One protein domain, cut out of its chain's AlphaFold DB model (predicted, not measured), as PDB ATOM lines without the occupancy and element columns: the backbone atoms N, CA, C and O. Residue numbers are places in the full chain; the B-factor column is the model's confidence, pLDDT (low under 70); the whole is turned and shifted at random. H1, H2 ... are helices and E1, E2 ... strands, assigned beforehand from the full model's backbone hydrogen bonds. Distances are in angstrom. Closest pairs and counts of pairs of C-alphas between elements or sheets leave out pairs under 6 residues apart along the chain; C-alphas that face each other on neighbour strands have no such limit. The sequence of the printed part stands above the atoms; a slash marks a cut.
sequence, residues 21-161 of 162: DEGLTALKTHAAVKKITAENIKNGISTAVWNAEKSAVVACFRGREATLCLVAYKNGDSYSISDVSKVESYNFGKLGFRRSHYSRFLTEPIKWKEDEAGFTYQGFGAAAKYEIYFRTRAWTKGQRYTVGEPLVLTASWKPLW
ATOM      1  N   ASP A  21      98.127  17.086  23.003       85.88
ATOM      2  CA  ASP A  21      97.828  16.315  24.210       85.88
ATOM      3  C   ASP A  21      97.219  17.133  25.356       85.88
ATOM      4  O   ASP A  21      96.615  16.546  26.257       85.88
ATOM      5  N   GLU A  22      97.312  18.465  25.351       94.38
ATOM      6  CA  GLU A  22      96.828  19.282  26.474       94.38
ATOM      7  C   GLU A  22      95.303  19.240  26.606       94.38
ATOM      8  O   GLU A  22      94.786  19.060  27.709       94.38
ATOM      9  N   GLY A  23      94.573  19.291  25.486       95.88
ATOM     10  CA  GLY A  23      93.116  19.146  25.491       95.88
ATOM     11  C   GLY A  23      92.674  17.772  26.005       95.88
ATOM     12  O   GLY A  23      91.786  17.675  26.854       95.88
ATOM     13  N   LEU A  24      93.349  16.697  25.574       97.19
ATOM     14  CA  LEU A  24      93.097  15.351  26.105       97.19
ATOM     15  C   LEU A  24      93.465  15.247  27.589       97.19
ATOM     16  O   LEU A  24      92.783  14.553  28.340       97.19
ATOM     17  N   THR A  25      94.518  15.931  28.028       97.50
ATOM     18  CA  THR A  25      94.936  15.974  29.434       97.50
ATOM     19  C   THR A  25      93.898  16.692  30.288       97.50
ATOM     20  O   THR A  25      93.494  16.157  31.319       97.50
ATOM     21  N   ALA A  26      93.373  17.830  29.829       97.62
ATOM     22  CA  ALA A  26      92.289  18.543  30.498       97.62
ATOM     23  C   ALA A  26      91.041  17.654  30.652       97.62
ATOM     24  O   ALA A  26      90.469  17.570  31.742       97.62
ATOM     25  N   LEU A  27      90.669  16.917  29.596       98.25
ATOM     26  CA  LEU A  27      89.576  15.943  29.641       98.25
ATOM     27  C   LEU A  27      89.826  14.824  30.667       98.25
ATOM     28  O   LEU A  27      88.947  14.543  31.483       98.25
ATOM     29  N   LYS A  28      91.015  14.201  30.659       98.44
ATOM     30  CA  LYS A  28      91.398  13.133  31.606       98.44
ATOM     31  C   LYS A  28      91.326  13.620  33.051       98.44
ATOM     32  O   LYS A  28      90.696  12.970  33.883       98.44
ATOM     33  N   THR A  29      91.937  14.771  33.333       98.31
ATOM     34  CA  THR A  29      91.966  15.378  34.669       98.31
ATOM     35  C   THR A  29      90.553  15.671  35.160       98.31
ATOM     36  O   THR A  29      90.189  15.281  36.268       98.31
ATOM     37  N   HIS A  30      89.714  16.283  34.320       98.25
ATOM     38  CA  HIS A  30      88.338  16.585  34.702       98.25
ATOM     39  C   HIS A  30      87.503  15.312  34.917       98.25
ATOM     40  O   HIS A  30      86.760  15.215  35.893       98.25
ATOM     41  N   ALA A  31      87.649  14.301  34.055       98.00
ATOM     42  CA  ALA A  31      86.972  13.014  34.215       98.00
ATOM     43  C   ALA A  31      87.395  12.291  35.508       98.00
ATOM     44  O   ALA A  31      86.545  11.734  36.208       98.00
ATOM     45  N   ALA A  32      88.678  12.352  35.877       97.88
ATOM     46  CA  ALA A  32      89.180  11.795  37.132       97.88
ATOM     47  C   ALA A  32      88.577  12.503  38.359       97.88
ATOM     48  O   ALA A  32      88.122  11.834  39.287       97.88
ATOM     49  N   VAL A  33      88.466  13.839  38.337       97.62
ATOM     50  CA  VAL A  33      87.767  14.617  39.384       97.62
ATOM     51  C   VAL A  33      86.301  14.187  39.516       97.62
ATOM     52  O   VAL A  33      85.760  14.112  40.620       97.62
ATOM     53  N   LYS A  34      85.654  13.826  38.401       96.94
ATOM     54  CA  LYS A  34      84.292  13.264  38.367       96.94
ATOM     55  C   LYS A  34      84.228  11.767  38.705       96.94
ATOM     56  O   LYS A  34      83.172  11.159  38.548       96.94
ATOM     57  N   LYS A  35      85.321  11.181  39.209       96.69
ATOM     58  CA  LYS A  35      85.428   9.780  39.647       96.69
ATOM     59  C   LYS A  35      85.150   8.760  38.534       96.69
ATOM     60  O   LYS A  35      84.671   7.659  38.803       96.69
ATOM     61  N   ILE A  36      85.446   9.107  37.281       97.81
ATOM     62  CA  ILE A  36      85.476   8.130  36.187       97.81
ATOM     63  C   ILE A  36      86.692   7.214  36.386       97.81
ATOM     64  O   ILE A  36      87.781   7.677  36.719       97.81
ATOM     65  N   THR A  37      86.514   5.906  36.187       97.81
ATOM     66  CA  THR A  37      87.605   4.929  36.320       97.81
ATOM     67  C   THR A  37      88.678   5.143  35.250       97.81
ATOM     68  O   THR A  37      88.380   5.582  34.141       97.81
ATOM     69  N   ALA A  38      89.928   4.773  35.544       97.94
ATOM     70  CA  ALA A  38      91.032   4.896  34.587       97.94
ATOM     71  C   ALA A  38      90.755   4.160  33.260       97.94
ATOM     72  O   ALA A  38      91.070   4.675  32.188       97.94
ATOM     73  N   GLU A  39      90.106   2.994  33.321       97.81
ATOM     74  CA  GLU A  39      89.677   2.245  32.136       97.81
ATOM     75  C   GLU A  39      88.654   3.030  31.303       97.81
ATOM     76  O   GLU A  39      88.825   3.186  30.094       97.81
ATOM     77  N   ASN A  40      87.623   3.596  31.938       97.38
ATOM     78  CA  ASN A  40      86.614   4.384  31.230       97.38
ATOM     79  C   ASN A  40      87.182   5.702  30.692       97.38
ATOM     80  O   ASN A  40      86.752   6.146  29.628       97.38
ATOM     81  N   ILE A  41      88.170   6.299  31.370       98.31
ATOM     82  CA  ILE A  41      88.936   7.439  30.851       98.31
ATOM     83  C   ILE A  41      89.700   7.023  29.594       98.31
ATOM     84  O   ILE A  41      89.560   7.674  28.562       98.31
ATOM     85  N   LYS A  42      90.464   5.924  29.643       97.62
ATOM     86  CA  LYS A  42      91.210   5.408  28.485       97.62
ATOM     87  C   LYS A  42      90.284   5.165  27.289       97.62
ATOM     88  O   LYS A  42      90.570   5.641  26.193       97.62
ATOM     89  N   ASN A  43      89.158   4.490  27.517       96.44
ATOM     90  CA  ASN A  43      88.171   4.197  26.479       96.44
ATOM     91  C   ASN A  43      87.555   5.485  25.905       96.44
ATOM     92  O   ASN A  43      87.502   5.651  24.685       96.44
ATOM     93  N   GLY A  44      87.160   6.434  26.760       97.00
ATOM     94  CA  GLY A  44      86.618   7.721  26.321       97.00
ATOM     95  C   GLY A  44      87.613   8.539  25.495       97.00
ATOM     96  O   GLY A  44      87.254   9.064  24.447       97.00
ATOM     97  N   ILE A  45      88.888   8.575  25.895       97.81
ATOM     98  CA  ILE A  45      89.942   9.275  25.144       97.81
ATOM     99  C   ILE A  45      90.216   8.612  23.790       97.81
ATOM    100  O   ILE A  45      90.418   9.319  22.808       97.81
ATOM    101  N   SER A  46      90.169   7.279  23.698       96.50
ATOM    102  CA  SER A  46      90.377   6.575  22.419       96.50
ATOM    103  C   SER A  46      89.309   6.876  21.359       96.50
ATOM    104  O   SER A  46      89.534   6.643  20.176       96.50
ATOM    105  N   THR A  47      88.160   7.412  21.783       96.44
ATOM    106  CA  THR A  47      87.043   7.822  20.915       96.44
ATOM    107  C   THR A  47      86.860   9.340  20.878       96.44
ATOM    108  O   THR A  47      85.846   9.832  20.388       96.44
ATOM    109  N   ALA A  48      87.830  10.098  21.402       97.69
ATOM    110  CA  ALA A  48      87.776  11.548  21.398       97.69
ATOM    111  C   ALA A  48      87.855  12.098  19.969       97.69
ATOM    112  O   ALA A  48      88.618  11.609  19.133       97.69
ATOM    113  N   VAL A  49      87.090  13.152  19.702       97.25
ATOM    114  CA  VAL A  49      87.000  13.765  18.377       97.25
ATOM    115  C   VAL A  49      87.488  15.203  18.461       97.25
ATOM    116  O   VAL A  49      86.918  16.029  19.173       97.25
ATOM    117  N   TRP A  50      88.536  15.508  17.707       95.81
ATOM    118  CA  TRP A  50      89.045  16.867  17.533       95.81
ATOM    119  C   TRP A  50      88.276  17.612  16.450       95.81
ATOM    120  O   TRP A  50      87.903  17.005  15.445       95.81
ATOM    121  N   ASN A  51      88.096  18.920  16.620       93.44
ATOM    122  CA  ASN A  51      87.671  19.768  15.513       93.44
ATOM    123  C   ASN A  51      88.803  19.920  14.479       93.44
ATOM    124  O   ASN A  51      89.954  19.546  14.735       93.44
ATOM    125  N   ALA A  52      88.476  20.457  13.301       90.19
ATOM    126  CA  ALA A  52      89.425  20.602  12.195       90.19
ATOM    127  C   ALA A  52      90.653  21.448  12.585       90.19
ATOM    128  O   ALA A  52      91.787  21.055  12.326       90.19
ATOM    129  N   GLU A  53      90.429  22.554  13.298       89.88
ATOM    130  CA  GLU A  53      91.470  23.493  13.740       89.88
ATOM    131  C   GLU A  53      92.336  22.983  14.903       89.88
ATOM    132  O   GLU A  53      93.268  23.669  15.318       89.88
ATOM    133  N   LYS A  54      92.008  21.822  15.486       91.56
ATOM    134  CA  LYS A  54      92.617  21.312  16.729       91.56
ATOM    135  C   LYS A  54      92.545  22.291  17.912       91.56
ATOM    136  O   LYS A  54      93.335  22.207  18.845       91.56
ATOM    137  N   SER A  55      91.573  23.198  17.901       92.56
ATOM    138  CA  SER A  55      91.316  24.158  18.979       92.56
ATOM    139  C   SER A  55      90.355  23.615  20.043       92.56
ATOM    140  O   SER A  55      90.281  24.162  21.145       92.56
ATOM    141  N   ALA A  56      89.637  22.527  19.746       95.69
ATOM    142  CA  ALA A  56      88.751  21.854  20.686       95.69
ATOM    143  C   ALA A  56      88.662  20.342  20.445       95.69
ATOM    144  O   ALA A  56      88.775  19.848  19.322       95.69
ATOM    145  N   VAL A  57      88.398  19.609  21.524       97.38
ATOM    146  CA  VAL A  57      88.218  18.159  21.531       97.38
ATOM    147  C   VAL A  57      87.044  17.771  22.413       97.38
ATOM    148  O   VAL A  57      86.841  18.324  23.492       97.38
ATOM    149  N   VAL A  58      86.264  16.800  21.954       98.44
ATOM    150  CA  VAL A  58      85.122  16.254  22.686       98.44
ATOM    151  C   VAL A  58      85.343  14.777  22.982       98.44
ATOM    152  O   VAL A  58      85.823  14.034  22.129       98.44
ATOM    153  N   ALA A  59      84.973  14.343  24.183       98.44
ATOM    154  CA  ALA A  59      84.984  12.939  24.575       98.44
ATOM    155  C   ALA A  59      83.803  12.623  25.497       98.44
ATOM    156  O   ALA A  59      83.321  13.487  26.233       98.44
ATOM    157  N   CYS A  60      83.366  11.366  25.479       98.50
ATOM    158  CA  CYS A  60      82.374  10.845  26.409       98.50
ATOM    159  C   CYS A  60      82.962   9.685  27.213       98.50
ATOM    160  O   CYS A  60      83.642   8.811  26.682       98.50
ATOM    161  N   PHE A  61      82.663   9.667  28.504       98.00
ATOM    162  CA  PHE A  61      83.179   8.721  29.474       98.00
ATOM    163  C   PHE A  61      82.026   7.976  30.121       98.00
ATOM    164  O   PHE A  61      81.081   8.578  30.636       98.00
ATOM    165  N   ARG A  62      82.112   6.648  30.143       96.00
ATOM    166  CA  ARG A  62      81.119   5.830  30.833       96.00
ATOM    167  C   ARG A  62      81.203   6.082  32.344       96.00
ATOM    168  O   ARG A  62      82.197   5.733  32.981       96.00
ATOM    169  N   GLY A  63      80.161   6.678  32.911       93.19
ATOM    170  CA  GLY A  63      79.966   6.771  34.356       93.19
ATOM    171  C   GLY A  63      79.137   5.606  34.896       93.19
ATOM    172  O   GLY A  63      78.714   4.718  34.153       93.19
ATOM    173  N   ARG A  64      78.900   5.611  36.214       88.06
ATOM    174  CA  ARG A  64      78.095   4.581  36.893       88.06
ATOM    175  C   ARG A  64      76.618   4.639  36.489       88.06
ATOM    176  O   ARG A  64      76.019   3.602  36.234       88.06
ATOM    177  N   GLU A  65      76.051   5.842  36.438       88.69
ATOM    178  CA  GLU A  65      74.611   6.056  36.211       88.69
ATOM    179  C   GLU A  65      74.299   6.796  34.906       88.69
ATOM    180  O   GLU A  65      73.194   6.688  34.374       88.69
ATOM    181  N   ALA A  66      75.264   7.560  34.397       92.69
ATOM    182  CA  ALA A  66      75.141   8.389  33.206       92.69
ATOM    183  C   ALA A  66      76.487   8.470  32.485       92.69
ATOM    184  O   ALA A  66      77.542   8.314  33.108       92.69
ATOM    185  N   THR A  67      76.452   8.749  31.187       96.12
ATOM    186  CA  THR A  67      77.662   9.123  30.449       96.12
ATOM    187  C   THR A  67      78.052  10.562  30.784       96.12
ATOM    188  O   THR A  67      77.215  11.461  30.727       96.12
ATOM    189  N   LEU A  68      79.326  10.785  31.105       97.75
ATOM    190  CA  LEU A  68      79.914  12.115  31.235       97.75
ATOM    191  C   LEU A  68      80.462  12.532  29.867       97.75
ATOM    192  O   LEU A  68      81.429  11.936  29.409       97.75
ATOM    193  N   CYS A  69      79.884  13.537  29.219       98.38
ATOM    194  CA  CYS A  69      80.397  14.071  27.955       98.38
ATOM    195  C   CYS A  69      80.963  15.472  28.176       98.38
ATOM    196  O   CYS A  69      80.283  16.340  28.721       98.38
ATOM    197  N   LEU A  70      82.205  15.684  27.749       98.56
ATOM    198  CA  LEU A  70      82.961  16.910  27.979       98.56
ATOM    199  C   LEU A  70      83.537  17.441  26.668       98.56
ATOM    200  O   LEU A  70      83.989  16.668  25.823       98.56
ATOM    201  N   VAL A  71      83.580  18.764  26.552       98.44
ATOM    202  CA  VAL A  71      84.327  19.479  25.515       98.44
ATOM    203  C   VAL A  71      85.463  20.229  26.191       98.44
ATOM    204  O   VAL A  71      85.210  21.063  27.059       98.44
ATOM    205  N   ALA A  72      86.700  19.946  25.798       98.19
ATOM    206  CA  ALA A  72      87.845  20.782  26.121       98.19
ATOM    207  C   ALA A  72      88.117  21.724  24.952       98.19
ATOM    208  O   ALA A  72      88.164  21.287  23.804       98.19
ATOM    209  N   TYR A  73      88.297  23.007  25.238       96.12
ATOM    210  CA  TYR A  73      88.536  24.031  24.226       96.12
ATOM    211  C   TYR A  73      89.635  24.989  24.668       96.12
ATOM    212  O   TYR A  73      89.770  25.289  25.858       96.12
ATOM    213  N   LYS A  74      90.408  25.476  23.699       94.88
ATOM    214  CA  LYS A  74      91.477  26.442  23.935       94.88
ATOM    215  C   LYS A  74      90.896  27.794  24.365       94.88
ATOM    216  O   LYS A  74      89.987  28.325  23.729       94.88
ATOM    217  N   ASN A  75      91.435  28.345  25.445       93.69
ATOM    218  CA  ASN A  75      91.103  29.644  26.014       93.69
ATOM    219  C   ASN A  75      92.411  30.336  26.440       93.69
ATOM    220  O   ASN A  75      92.963  30.041  27.504       93.69
ATOM    221  N   GLY A  76      92.937  31.196  25.562       92.06
ATOM    222  CA  GLY A  76      94.300  31.721  25.681       92.06
ATOM    223  C   GLY A  76      95.333  30.592  25.602       92.06
ATOM    224  O   GLY A  76      95.309  29.795  24.661       92.06
ATOM    225  N   ASP A  77      96.180  30.498  26.626       91.81
ATOM    226  CA  ASP A  77      97.255  29.500  26.745       91.81
ATOM    227  C   ASP A  77      96.837  28.239  27.522       91.81
ATOM    228  O   ASP A  77      97.674  27.448  27.939       91.81
ATOM    229  N   SER A  78      95.536  28.049  27.763       93.75
ATOM    230  CA  SER A  78      95.017  26.929  28.554       93.75
ATOM    231  C   SER A  78      93.799  26.273  27.907       93.75
ATOM    232  O   SER A  78      93.191  26.829  26.990       93.75
ATOM    233  N   TYR A  79      93.409  25.097  28.404       96.00
ATOM    234  CA  TYR A  79      92.153  24.446  28.036       96.00
ATOM    235  C   TYR A  79      91.105  24.610  29.135       96.00
ATOM    236  O   TYR A  79      91.331  24.277  30.297       96.00
ATOM    237  N   SER A  80      89.929  25.092  28.748       97.44
ATOM    238  CA  SER A  80      88.734  25.139  29.590       97.44
ATOM    239  C   SER A  80      87.805  23.966  29.264       97.44
ATOM    240  O   SER A  80      87.902  23.371  28.191       97.44
ATOM    241  N   ILE A  81      86.910  23.616  30.195       98.19
ATOM    242  CA  ILE A  81      85.985  22.480  30.063       98.19
ATOM    243  C   ILE A  81      84.540  22.970  30.036       98.19
ATOM    244  O   ILE A  81      84.117  23.727  30.907       98.19
ATOM    245  N   SER A  82      83.768  22.465  29.077       98.00
ATOM    246  CA  SER A  82      82.311  22.565  29.048       98.00
ATOM    247  C   SER A  82      81.694  21.183  29.266       98.00
ATOM    248  O   SER A  82      82.049  20.220  28.580       98.00
ATOM    249  N   ASP A  83      80.784  21.078  30.237       97.81
ATOM    250  CA  ASP A  83      80.013  19.858  30.488       97.81
ATOM    251  C   ASP A  83      78.790  19.823  29.570       97.81
ATOM    252  O   ASP A  83      77.886  20.660  29.651       97.81
ATOM    253  N   VAL A  84      78.769  18.820  28.699       97.75
ATOM    254  CA  VAL A  84      77.728  18.618  27.694       97.75
ATOM    255  C   VAL A  84      76.968  17.306  27.900       97.75
ATOM    256  O   VAL A  84      76.249  16.843  27.017       97.75
ATOM    257  N   SER A  85      77.058  16.716  29.093       97.25
ATOM    258  CA  SER A  85      76.485  15.403  29.422       97.25
ATOM    259  C   SER A  85      74.965  15.331  29.266       97.25
ATOM    260  O   SER A  85      74.413  14.250  29.058       97.25
ATOM    261  N   LYS A  86      74.259  16.473  29.307       96.19
ATOM    262  CA  LYS A  86      72.802  16.491  29.096       96.19
ATOM    263  C   LYS A  86      72.394  15.999  27.704       96.19
ATOM    264  O   LYS A  86      71.256  15.557  27.574       96.19
ATOM    265  N   VAL A  87      73.292  15.976  26.710       95.94
ATOM    266  CA  VAL A  87      73.009  15.424  25.367       95.94
ATOM    267  C   VAL A  87      72.471  13.990  25.424       95.94
ATOM    268  O   VAL A  87      71.566  13.633  24.677       95.94
ATOM    269  N   GLU A  88      72.940  13.185  26.381       95.38
ATOM    270  CA  GLU A  88      72.427  11.832  26.589       95.38
ATOM    271  C   GLU A  88      70.941  11.837  26.982       95.38
ATOM    272  O   GLU A  88      70.172  11.002  26.511       95.38
ATOM    273  N   SER A  89      70.516  12.786  27.820       94.31
ATOM    274  CA  SER A  89      69.113  12.892  28.243       94.31
ATOM    275  C   SER A  89      68.206  13.299  27.080       94.31
ATOM    276  O   SER A  89      67.122  12.736  26.941       94.31
ATOM    277  N   TYR A  90      68.664  14.206  26.210       94.81
ATOM    278  CA  TYR A  90      67.941  14.577  24.986       94.81
ATOM    279  C   TYR A  90      67.806  13.394  24.025       94.81
ATOM    280  O   TYR A  90      66.712  13.116  23.532       94.81
ATOM    281  N   ASN A  91      68.882  12.628  23.842       95.44
ATOM    282  CA  ASN A  91      68.850  11.405  23.045       95.44
ATOM    283  C   ASN A  91      67.842  10.388  23.603       95.44
ATOM    284  O   ASN A  91      67.051   9.830  22.845       95.44
ATOM    285  N   PHE A  92      67.798  10.183  24.923       94.88
ATOM    286  CA  PHE A  92      66.777   9.323  25.533       94.88
ATOM    287  C   PHE A  92      65.352   9.849  25.349       94.88
ATOM    288  O   PHE A  92      64.451   9.050  25.103       94.88
ATOM    289  N   GLY A  93      65.146  11.169  25.394       94.12
ATOM    290  CA  GLY A  93      63.854  11.782  25.078       94.12
ATOM    291  C   GLY A  93      63.336  11.365  23.699       94.12
ATOM    292  O   GLY A  93      62.178  10.980  23.567       94.12
ATOM    293  N   LYS A  94      64.217  11.326  22.691       94.12
ATOM    294  CA  LYS A  94      63.873  10.886  21.327       94.12
ATOM    295  C   LYS A  94      63.667   9.386  21.178       94.12
ATOM    296  O   LYS A  94      62.910   8.958  20.315       94.12
ATOM    297  N   LEU A  95      64.315   8.586  22.019       94.31
ATOM    298  CA  LEU A  95      64.050   7.150  22.075       94.31
ATOM    299  C   LEU A  95      62.679   6.822  22.696       94.31
ATOM    300  O   LEU A  95      62.249   5.674  22.623       94.31
ATOM    301  N   GLY A  96      61.995   7.802  23.301       93.94
ATOM    302  CA  GLY A  96      60.640   7.659  23.844       93.94
ATOM    303  C   GLY A  96      60.565   6.971  25.210       93.94
ATOM    304  O   GLY A  96      59.484   6.865  25.785       93.94
ATOM    305  N   PHE A  97      61.698   6.538  25.769       93.44
ATOM    306  CA  PHE A  97      61.761   5.870  27.068       93.44
ATOM    307  C   PHE A  97      62.861   6.451  27.954       93.44
ATOM    308  O   PHE A  97      63.903   6.919  27.495       93.44
ATOM    309  N   ARG A  98      62.648   6.371  29.272       92.38
ATOM    310  CA  ARG A  98      63.668   6.739  30.261       92.38
ATOM    311  C   ARG A  98      64.866   5.795  30.169       92.38
ATOM    312  O   ARG A  98      64.713   4.618  29.856       92.38
ATOM    313  N   ARG A  99      66.047   6.283  30.565       92.19
ATOM    314  CA  ARG A  99      67.296   5.500  30.636       92.19
ATOM    315  C   ARG A  99      67.119   4.138  31.322       92.19
ATOM    316  O   ARG A  99      67.651   3.149  30.836       92.19
ATOM    317  N   SER A 100      66.353   4.083  32.415       93.81
ATOM    318  CA  SER A 100      66.103   2.859  33.194       93.81
ATOM    319  C   SER A 100      65.383   1.747  32.423       93.81
ATOM    320  O   SER A 100      65.372   0.608  32.877       93.81
ATOM    321  N   HIS A 101      64.792   2.051  31.264       95.56
ATOM    322  CA  HIS A 101      64.189   1.058  30.376       95.56
ATOM    323  C   HIS A 101      65.232   0.202  29.634       95.56
ATOM    324  O   HIS A 101      64.926  -0.887  29.144       95.56
ATOM    325  N   TYR A 102      66.466   0.695  29.532       95.50
ATOM    326  CA  TYR A 102      67.539   0.053  28.787       95.50
ATOM    327  C   TYR A 102      68.494  -0.664  29.736       95.50
ATOM    328  O   TYR A 102      68.940  -0.102  30.734       95.50
ATOM    329  N   SER A 103      68.864  -1.901  29.399       95.00
ATOM    330  CA  SER A 103      69.840  -2.680  30.171       95.00
ATOM    331  C   SER A 103      71.265  -2.155  30.000       95.00
ATOM    332  O   SER A 103      72.134  -2.373  30.842       95.00
ATOM    333  N   ARG A 104      71.521  -1.465  28.886       94.00
ATOM    334  CA  ARG A 104      72.808  -0.860  28.557       94.00
ATOM    335  C   ARG A 104      72.599   0.293  27.591       94.00
ATOM    336  O   ARG A 104      71.716   0.249  26.739       94.00
ATOM    337  N   PHE A 105      73.482   1.279  27.661       95.56
ATOM    338  CA  PHE A 105      73.592   2.337  26.669       95.56
ATOM    339  C   PHE A 105      75.037   2.833  26.557       95.56
ATOM    340  O   PHE A 105      75.894   2.485  27.375       95.56
ATOM    341  N   LEU A 106      75.306   3.589  25.498       94.88
ATOM    342  CA  LEU A 106      76.566   4.267  25.227       94.88
ATOM    343  C   LEU A 106      76.259   5.545  24.451       94.88
ATOM    344  O   LEU A 106      75.629   5.463  23.397       94.88
ATOM    345  N   THR A 107      76.728   6.681  24.954       97.44
ATOM    346  CA  THR A 107      76.696   7.965  24.246       97.44
ATOM    347  C   THR A 107      78.122   8.341  23.862       97.44
ATOM    348  O   THR A 107      79.011   8.306  24.708       97.44
ATOM    349  N   GLU A 108      78.357   8.649  22.591       97.75
ATOM    350  CA  GLU A 108      79.689   8.928  22.041       97.75
ATOM    351  C   GLU A 108      79.635  10.113  21.061       97.75
ATOM    352  O   GLU A 108      78.634  10.263  20.345       97.75
ATOM    353  N   PRO A 109      80.672  10.970  21.013       97.88
ATOM    354  CA  PRO A 109      80.796  11.959  19.953       97.88
ATOM    355  C   PRO A 109      81.153  11.259  18.635       97.88
ATOM    356  O   PRO A 109      81.876  10.266  18.622       97.88
ATOM    357  N   ILE A 110      80.639  11.772  17.519       97.38
ATOM    358  CA  ILE A 110      80.860  11.196  16.185       97.38
ATOM    359  C   ILE A 110      81.758  12.082  15.347       97.38
ATOM    360  O   ILE A 110      82.749  11.617  14.796       97.38
ATOM    361  N   LYS A 111      81.385  13.354  15.224       95.62
ATOM    362  CA  LYS A 111      82.121  14.340  14.442       95.62
ATOM    363  C   LYS A 111      81.739  15.745  14.872       95.62
ATOM    364  O   LYS A 111      80.627  15.970  15.358       95.62
ATOM    365  N   TRP A 112      82.642  16.678  14.629       94.56
ATOM    366  CA  TRP A 112      82.282  18.082  14.515       94.56
ATOM    367  C   TRP A 112      81.608  18.285  13.162       94.56
ATOM    368  O   TRP A 112      81.940  17.607  12.188       94.56
ATOM    369  N   LYS A 113      80.627  19.177  13.104       90.00
ATOM    370  CA  LYS A 113      80.167  19.700  11.828       90.00
ATOM    371  C   LYS A 113      81.178  20.745  11.384       90.00
ATOM    372  O   LYS A 113      81.486  21.659  12.145       90.00
ATOM    373  N   GLU A 114      81.726  20.557  10.198       73.12
ATOM    374  CA  GLU A 114      82.601  21.544   9.584       73.12
ATOM    375  C   GLU A 114      81.717  22.644   8.994       73.12
ATOM    376  O   GLU A 114      80.696  22.351   8.365       73.12
ATOM    377  N   ASP A 115      82.064  23.902   9.263       65.06
ATOM    378  CA  ASP A 115      81.375  25.042   8.674       65.06
ATOM    379  C   ASP A 115      81.665  25.060   7.170       65.06
ATOM    380  O   ASP A 115      82.703  25.546   6.721       65.06
ATOM    381  N   GLU A 116      80.727  24.567   6.366       54.25
ATOM    382  CA  GLU A 116      80.625  24.988   4.972       54.25
ATOM    383  C   GLU A 116      80.184  26.459   4.988       54.25
ATOM    384  O   GLU A 116      78.999  26.757   5.080       54.25
ATOM    385  N   ALA A 117      81.162  27.371   5.038       47.78
ATOM    386  CA  ALA A 117      81.029  28.826   4.941       47.78
ATOM    387  C   ALA A 117      79.759  29.431   5.588       47.78
ATOM    388  O   ALA A 117      78.747  29.668   4.932       47.78
ATOM    389  N   GLY A 118      79.855  29.795   6.872       50.31
ATOM    390  CA  GLY A 118      78.906  30.726   7.495       50.31
ATOM    391  C   GLY A 118      77.600  30.094   7.971       50.31
ATOM    392  O   GLY A 118      76.522  30.642   7.721       50.31
ATOM    393  N   PHE A 119      77.682  28.974   8.700       50.44
ATOM    394  CA  PHE A 119      76.519  28.350   9.326       50.44
ATOM    395  C   PHE A 119      75.882  29.303  10.351       50.44
ATOM    396  O   PHE A 119      76.229  29.344  11.529       50.44
ATOM    397  N   THR A 120      74.916  30.101   9.900       52.47
ATOM    398  CA  THR A 120      74.109  30.946  10.778       52.47
ATOM    399  C   THR A 120      72.937  30.090  11.228       52.47
ATOM    400  O   THR A 120      72.034  29.803  10.441       52.47
ATOM    401  N   TYR A 121      72.956  29.614  12.474       54.88
ATOM    402  CA  TYR A 121      71.877  28.764  12.971       54.88
ATOM    403  C   TYR A 121      70.569  29.573  13.049       54.88
ATOM    404  O   TYR A 121      70.357  30.347  13.989       54.88
ATOM    405  N   GLN A 122      69.675  29.393  12.069       53.09
ATOM    406  CA  GLN A 122      68.341  29.998  12.058       53.09
ATOM    407  C   GLN A 122      67.557  29.476  13.274       53.09
ATOM    408  O   GLN A 122      67.194  28.306  13.341       53.09
ATOM    409  N   GLY A 123      67.388  30.320  14.293       58.88
ATOM    410  CA  GLY A 123      66.683  29.987  15.538       58.88
ATOM    411  C   GLY A 123      67.400  30.423  16.818       58.88
ATOM    412  O   GLY A 123      66.733  30.692  17.807       58.88
ATOM    413  N   PHE A 124      68.732  30.563  16.801       57.34
ATOM    414  CA  PHE A 124      69.513  31.048  17.959       57.34
ATOM    415  C   PHE A 124      70.330  32.319  17.664       57.34
ATOM    416  O   PHE A 124      71.067  32.803  18.524       57.34
ATOM    417  N   GLY A 125      70.193  32.876  16.456       59.81
ATOM    418  CA  GLY A 125      70.924  34.065  16.015       59.81
ATOM    419  C   GLY A 125      72.437  33.837  15.942       59.81
ATOM    420  O   GLY A 125      72.908  32.701  15.891       59.81
ATOM    421  N   ALA A 126      73.213  34.924  15.986       60.62
ATOM    422  CA  ALA A 126      74.682  34.916  15.924       60.62
ATOM    423  C   ALA A 126      75.375  34.207  17.113       60.62
ATOM    424  O   ALA A 126      76.599  34.214  17.215       60.62
ATOM    425  N   ALA A 127      74.611  33.629  18.046       62.69
ATOM    426  CA  ALA A 127      75.153  32.991  19.236       62.69
ATOM    427  C   ALA A 127      75.726  31.597  18.955       62.69
ATOM    428  O   ALA A 127      76.688  31.220  19.618       62.69
ATOM    429  N   ALA A 128      75.148  30.838  18.016       70.69
ATOM    430  CA  ALA A 128      75.581  29.485  17.667       70.69
ATOM    431  C   ALA A 128      76.853  29.518  16.813       70.69
ATOM    432  O   ALA A 128      76.876  30.189  15.786       70.69
ATOM    433  N   LYS A 129      77.891  28.792  17.239       80.44
ATOM    434  CA  LYS A 129      79.196  28.793  16.560       80.44
ATOM    435  C   LYS A 129      79.743  27.403  16.258       80.44
ATOM    436  O   LYS A 129      80.447  27.240  15.277       80.44
ATOM    437  N   TYR A 130      79.442  26.410  17.091       88.38
ATOM    438  CA  TYR A 130      79.967  25.059  16.898       88.38
ATOM    439  C   TYR A 130      78.842  24.036  16.977       88.38
ATOM    440  O   TYR A 130      77.924  24.188  17.782       88.38
ATOM    441  N   GLU A 131      78.926  22.973  16.183       92.38
ATOM    442  CA  GLU A 131      77.971  21.865  16.207       92.38
ATOM    443  C   GLU A 131      78.722  20.530  16.296       92.38
ATOM    444  O   GLU A 131      79.668  20.271  15.551       92.38
ATOM    445  N   ILE A 132      78.314  19.682  17.240       95.19
ATOM    446  CA  ILE A 132      78.905  18.367  17.495       95.19
ATOM    447  C   ILE A 132      77.805  17.324  17.361       95.19
ATOM    448  O   ILE A 132      76.806  17.380  18.073       95.19
ATOM    449  N   TYR A 133      78.003  16.329  16.506       96.31
ATOM    450  CA  TYR A 133      77.086  15.199  16.419       96.31
ATOM    451  C   TYR A 133      77.418  14.164  17.486       96.31
ATOM    452  O   TYR A 133      78.512  13.598  17.492       96.31
ATOM    453  N   PHE A 134      76.445  13.873  18.347       97.69
ATOM    454  CA  PHE A 134      76.507  12.761  19.288       97.69
ATOM    455  C   PHE A 134      75.627  11.615  18.815       97.69
ATOM    456  O   PHE A 134      74.589  11.825  18.192       97.69
ATOM    457  N   ARG A 135      76.014  10.391  19.166       97.69
ATOM    458  CA  ARG A 135      75.207   9.188  18.969       97.69
ATOM    459  C   ARG A 135      74.993   8.503  20.303       97.69
ATOM    460  O   ARG A 135      75.959   8.237  21.013       97.69
ATOM    461  N   THR A 136      73.753   8.128  20.591       97.56
ATOM    462  CA  THR A 136      73.427   7.200  21.673       97.56
ATOM    463  C   THR A 136      72.959   5.879  21.089       97.56
ATOM    464  O   THR A 136      72.035   5.818  20.278       97.56
ATOM    465  N   ARG A 137      73.601   4.795  21.521       97.19
ATOM    466  CA  ARG A 137      73.159   3.419  21.292       97.19
ATOM    467  C   ARG A 137      72.607   2.879  22.601       97.19
ATOM    468  O   ARG A 137      73.283   2.978  23.621       97.19
ATOM    469  N   ALA A 138      71.417   2.298  22.576       97.00
ATOM    470  CA  ALA A 138      70.769   1.725  23.751       97.00
ATOM    471  C   ALA A 138      70.278   0.305  23.455       97.00
ATOM    472  O   ALA A 138      69.944  -0.011  22.315       97.00
ATOM    473  N   TRP A 139      70.257  -0.561  24.465       97.69
ATOM    474  CA  TRP A 139      69.868  -1.963  24.333       97.69
ATOM    475  C   TRP A 139      68.773  -2.315  25.335       97.69
ATOM    476  O   TRP A 139      68.876  -1.979  26.515       97.69
ATOM    477  N   THR A 140      67.739  -3.016  24.880       97.38
ATOM    478  CA  THR A 140      66.726  -3.631  25.747       97.38
ATOM    479  C   THR A 140      66.195  -4.898  25.083       97.38
ATOM    480  O   THR A 140      66.031  -4.931  23.865       97.38
ATOM    481  N   LYS A 141      66.001  -5.970  25.864       96.06
ATOM    482  CA  LYS A 141      65.516  -7.283  25.385       96.06
ATOM    483  C   LYS A 141      66.254  -7.815  24.139       96.06
ATOM    484  O   LYS A 141      65.642  -8.336  23.218       96.06
ATOM    485  N   GLY A 142      67.575  -7.630  24.083       95.38
ATOM    486  CA  GLY A 142      68.412  -8.053  22.949       95.38
ATOM    487  C   GLY A 142      68.359  -7.141  21.715       95.38
ATOM    488  O   GLY A 142      69.198  -7.278  20.829       95.38
ATOM    489  N   GLN A 143      67.454  -6.162  21.666       97.75
ATOM    490  CA  GLN A 143      67.341  -5.215  20.560       97.75
ATOM    491  C   GLN A 143      68.198  -3.969  20.796       97.75
ATOM    492  O   GLN A 143      68.249  -3.437  21.908       97.75
ATOM    493  N   ARG A 144      68.855  -3.486  19.732       97.69
ATOM    494  CA  ARG A 144      69.642  -2.245  19.729       97.69
ATOM    495  C   ARG A 144      68.859  -1.108  19.080       97.69
ATOM    496  O   ARG A 144      68.418  -1.229  17.942       97.69
ATOM    497  N   TYR A 145      68.823   0.022  19.764       97.88
ATOM    498  CA  TYR A 145      68.274   1.291  19.308       97.88
ATOM    499  C   TYR A 145      69.419   2.281  19.109       97.88
ATOM    500  O   TYR A 145      70.416   2.235  19.833       97.88
ATOM    501  N   THR A 146      69.320   3.144  18.102       97.56
ATOM    502  CA  THR A 146      70.325   4.177  17.821       97.56
ATOM    503  C   THR A 146      69.623   5.487  17.522       97.56
ATOM    504  O   THR A 146      68.717   5.523  16.698       97.56
ATOM    505  N   VAL A 147      70.070   6.550  18.176       97.38
ATOM    506  CA  VAL A 147      69.655   7.927  17.919       97.38
ATOM    507  C   VAL A 147      70.900   8.803  17.882       97.38
ATOM    508  O   VAL A 147      71.924   8.448  18.476       97.38
ATOM    509  N   GLY A 148      70.842   9.928  17.189       93.44
ATOM    510  CA  GLY A 148      71.900  10.920  17.250       93.44
ATOM    511  C   GLY A 148      71.331  12.317  17.142       93.44
ATOM    512  O   GLY A 148      70.411  12.534  16.362       93.44
ATOM    513  N   GLU A 149      71.900  13.231  17.919       87.75
ATOM    514  CA  GLU A 149      71.505  14.631  17.949       87.75
ATOM    515  C   GLU A 149      72.715  15.538  17.777       87.75
ATOM    516  O   GLU A 149      73.775  15.276  18.365       87.75
ATOM    517  N   PRO A 150      72.563  16.621  16.999       92.94
ATOM    518  CA  PRO A 150      73.521  17.701  17.028       92.94
ATOM    519  C   PRO A 150      73.386  18.474  18.342       92.94
ATOM    520  O   PRO A 150      72.316  18.965  18.701       92.94
ATOM    521  N   LEU A 151      74.500  18.625  19.043       94.31
ATOM    522  CA  LEU A 151      74.658  19.616  20.092       94.31
ATOM    523  C   LEU A 151      75.220  20.889  19.480       94.31
ATOM    524  O   LEU A 151      76.289  20.853  18.874       94.31
ATOM    525  N   VAL A 152      74.559  22.017  19.720       92.69
ATOM    526  CA  VAL A 152      75.086  23.326  19.333       92.69
ATOM    527  C   VAL A 152      75.701  24.023  20.537       92.69
ATOM    528  O   VAL A 152      75.133  24.040  21.626       92.69
ATOM    529  N   LEU A 153      76.878  24.605  20.335       91.50
ATOM    530  CA  LEU A 153      77.602  25.398  21.314       91.50
ATOM    531  C   LEU A 153      77.659  26.850  20.850       91.50
ATOM    532  O   LEU A 153      77.803  27.151  19.660       91.50
ATOM    533  N   THR A 154      77.579  27.758  21.817       90.81
ATOM    534  CA  THR A 154      77.794  29.179  21.557       90.81
ATOM    535  C   THR A 154      79.264  29.505  21.302       90.81
ATOM    536  O   THR A 154      80.144  28.703  21.613       90.81
ATOM    537  N   ALA A 155      79.558  30.729  20.855       87.94
ATOM    538  CA  ALA A 155      80.929  31.253  20.826       87.94
ATOM    539  C   ALA A 155      81.630  31.223  22.205       87.94
ATOM    540  O   ALA A 155      82.851  31.145  22.274       87.94
ATOM    541  N   SER A 156      80.857  31.240  23.298       89.56
ATOM    542  CA  SER A 156      81.351  31.085  24.674       89.56
ATOM    543  C   SER A 156      81.440  29.625  25.145       89.56
ATOM    544  O   SER A 156      81.548  29.375  26.343       89.56
ATOM    545  N   TRP A 157      81.330  28.659  24.226       92.62
ATOM    546  CA  TRP A 157      81.385  27.212  24.488       92.62
ATOM    547  C   TRP A 157      80.295  26.677  25.427       92.62
ATOM    548  O   TRP A 157      80.374  25.553  25.927       92.62
ATOM    549  N   LYS A 158      79.232  27.458  25.642       93.19
ATOM    550  CA  LYS A 158      78.042  27.021  26.381       93.19
ATOM    551  C   LYS A 158      77.100  26.232  25.471       93.19
ATOM    552  O   LYS A 158      76.844  26.708  24.361       93.19
ATOM    553  N   PRO A 159      76.550  25.094  25.925       93.25
ATOM    554  CA  PRO A 159      75.573  24.332  25.161       93.25
ATOM    555  C   PRO A 159      74.235  25.057  25.038       93.25
ATOM    556  O   PRO A 159      73.693  25.566  26.020       93.25
ATOM    557  N   LEU A 160      73.704  25.062  23.819       90.81
ATOM    558  CA  LEU A 160      72.346  25.466  23.484       90.81
ATOM    559  C   LEU A 160      71.495  24.207  23.379       90.81
ATOM    560  O   LEU A 160      71.628  23.417  22.444       90.81
ATOM    561  N   TRP A 161      70.637  24.017  24.372       87.75
ATOM    562  CA  TRP A 161      69.719  22.891  24.416       87.75
ATOM    563  C   TRP A 161      68.437  23.201  23.637       87.75
ATOM    564  O   TRP A 161      68.012  24.357  23.598       87.75
TER     565      TRP A 161
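This is residues 21 to 161 of the 162 residues of an uncharacterized protein of Verrucomicrobiaceae bacterium N1E253 (UniProt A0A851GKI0). Two three-stranded antiparallel sheets, both strongly twisted, make a flat slab in which they are only partly face to face: E1 and E2 of the first come near E4 of the second, while E3 stays apart from the second. H1 covers the face of the first sheet turned away from the second, with H2 folded back beside it next to E1, and H3 slants over the second sheet. The 141 printed residues run H1 H2 E1 E2 E3 H3 E4 E5 E6, with sheet orders E1 - E2 - E3 and E4 - E5 - E6; the class is mixed, helices and strands. The whole is compact, with a radius of gyration of the C-alphas of 15.1 A and spans of 46 by 37 by 19 A.

Find C-alpha 21 at (97.828, 16.315, 24.210); from there H1 runs 18.3 A to residue 33. H2, residues 38 to 46, is 12.3 A long. Next come E1, residues 56 to 62, 20.4 A; E2, residues 67 to 75, 24.9 A; and E3, residues 78 to 83, 16.7 A. H3, residues 87 to 95, measures 12.6 A. E4, residues 104 to 112, spans 25.4 A, and E5, residues 128 to 140, spans 35.2 A. E6, residues 143 to 154, runs 36.0 A to C-alpha 154 at (77.794, 29.179, 21.557).

H1 and H2 form a helical hairpin and touch, with the C-alphas of Lys 28 and Ile 41 closest at 6.2 A; they run opposite ways at a shallow tilt of 34 degrees, only just short of steep. E1 E2 E3 is a meander, each strand the antiparallel neighbour of the one before: look for N 59 and O 70, 3.0 A, and N 73 and O 80, 3.0 A. H1 on one face of this sheet makes two layers; the C-alphas of Gly 23 and Ala 72 are its closest to E2, 5.6 A. H2 stands at the sheet's level, height 3.0 A. E4 E5 E6 is a second meander, with N 108 and O 135 at 2.9 A and N 136 and O 147 at 2.8 A. The sheets form a sandwich, two sheets face to face; Cys 60 and Glu 108 hold the closest C-alphas of E1 and E4, 5.5 A. H3 is on the second sheet at a height of 7.6 A, over E6 and only just over E5, with 3 C-alphas on E5; Asn 91 and Val 147 hold its closest C-alphas to E6, 6.2 A. In H1, H2 and H3 every O i to N i+4 pair is within hydrogen-bond range.

The C-alphas farthest apart, those of Asp 77 and Lys 141, are 48.6 A apart. The printed part has no cut. Look along residues 113 to 127 for the long link, E4 to E5; there residues 115 to 127 are under 70 in pLDDT, against a mean of 91.2 for the printed part.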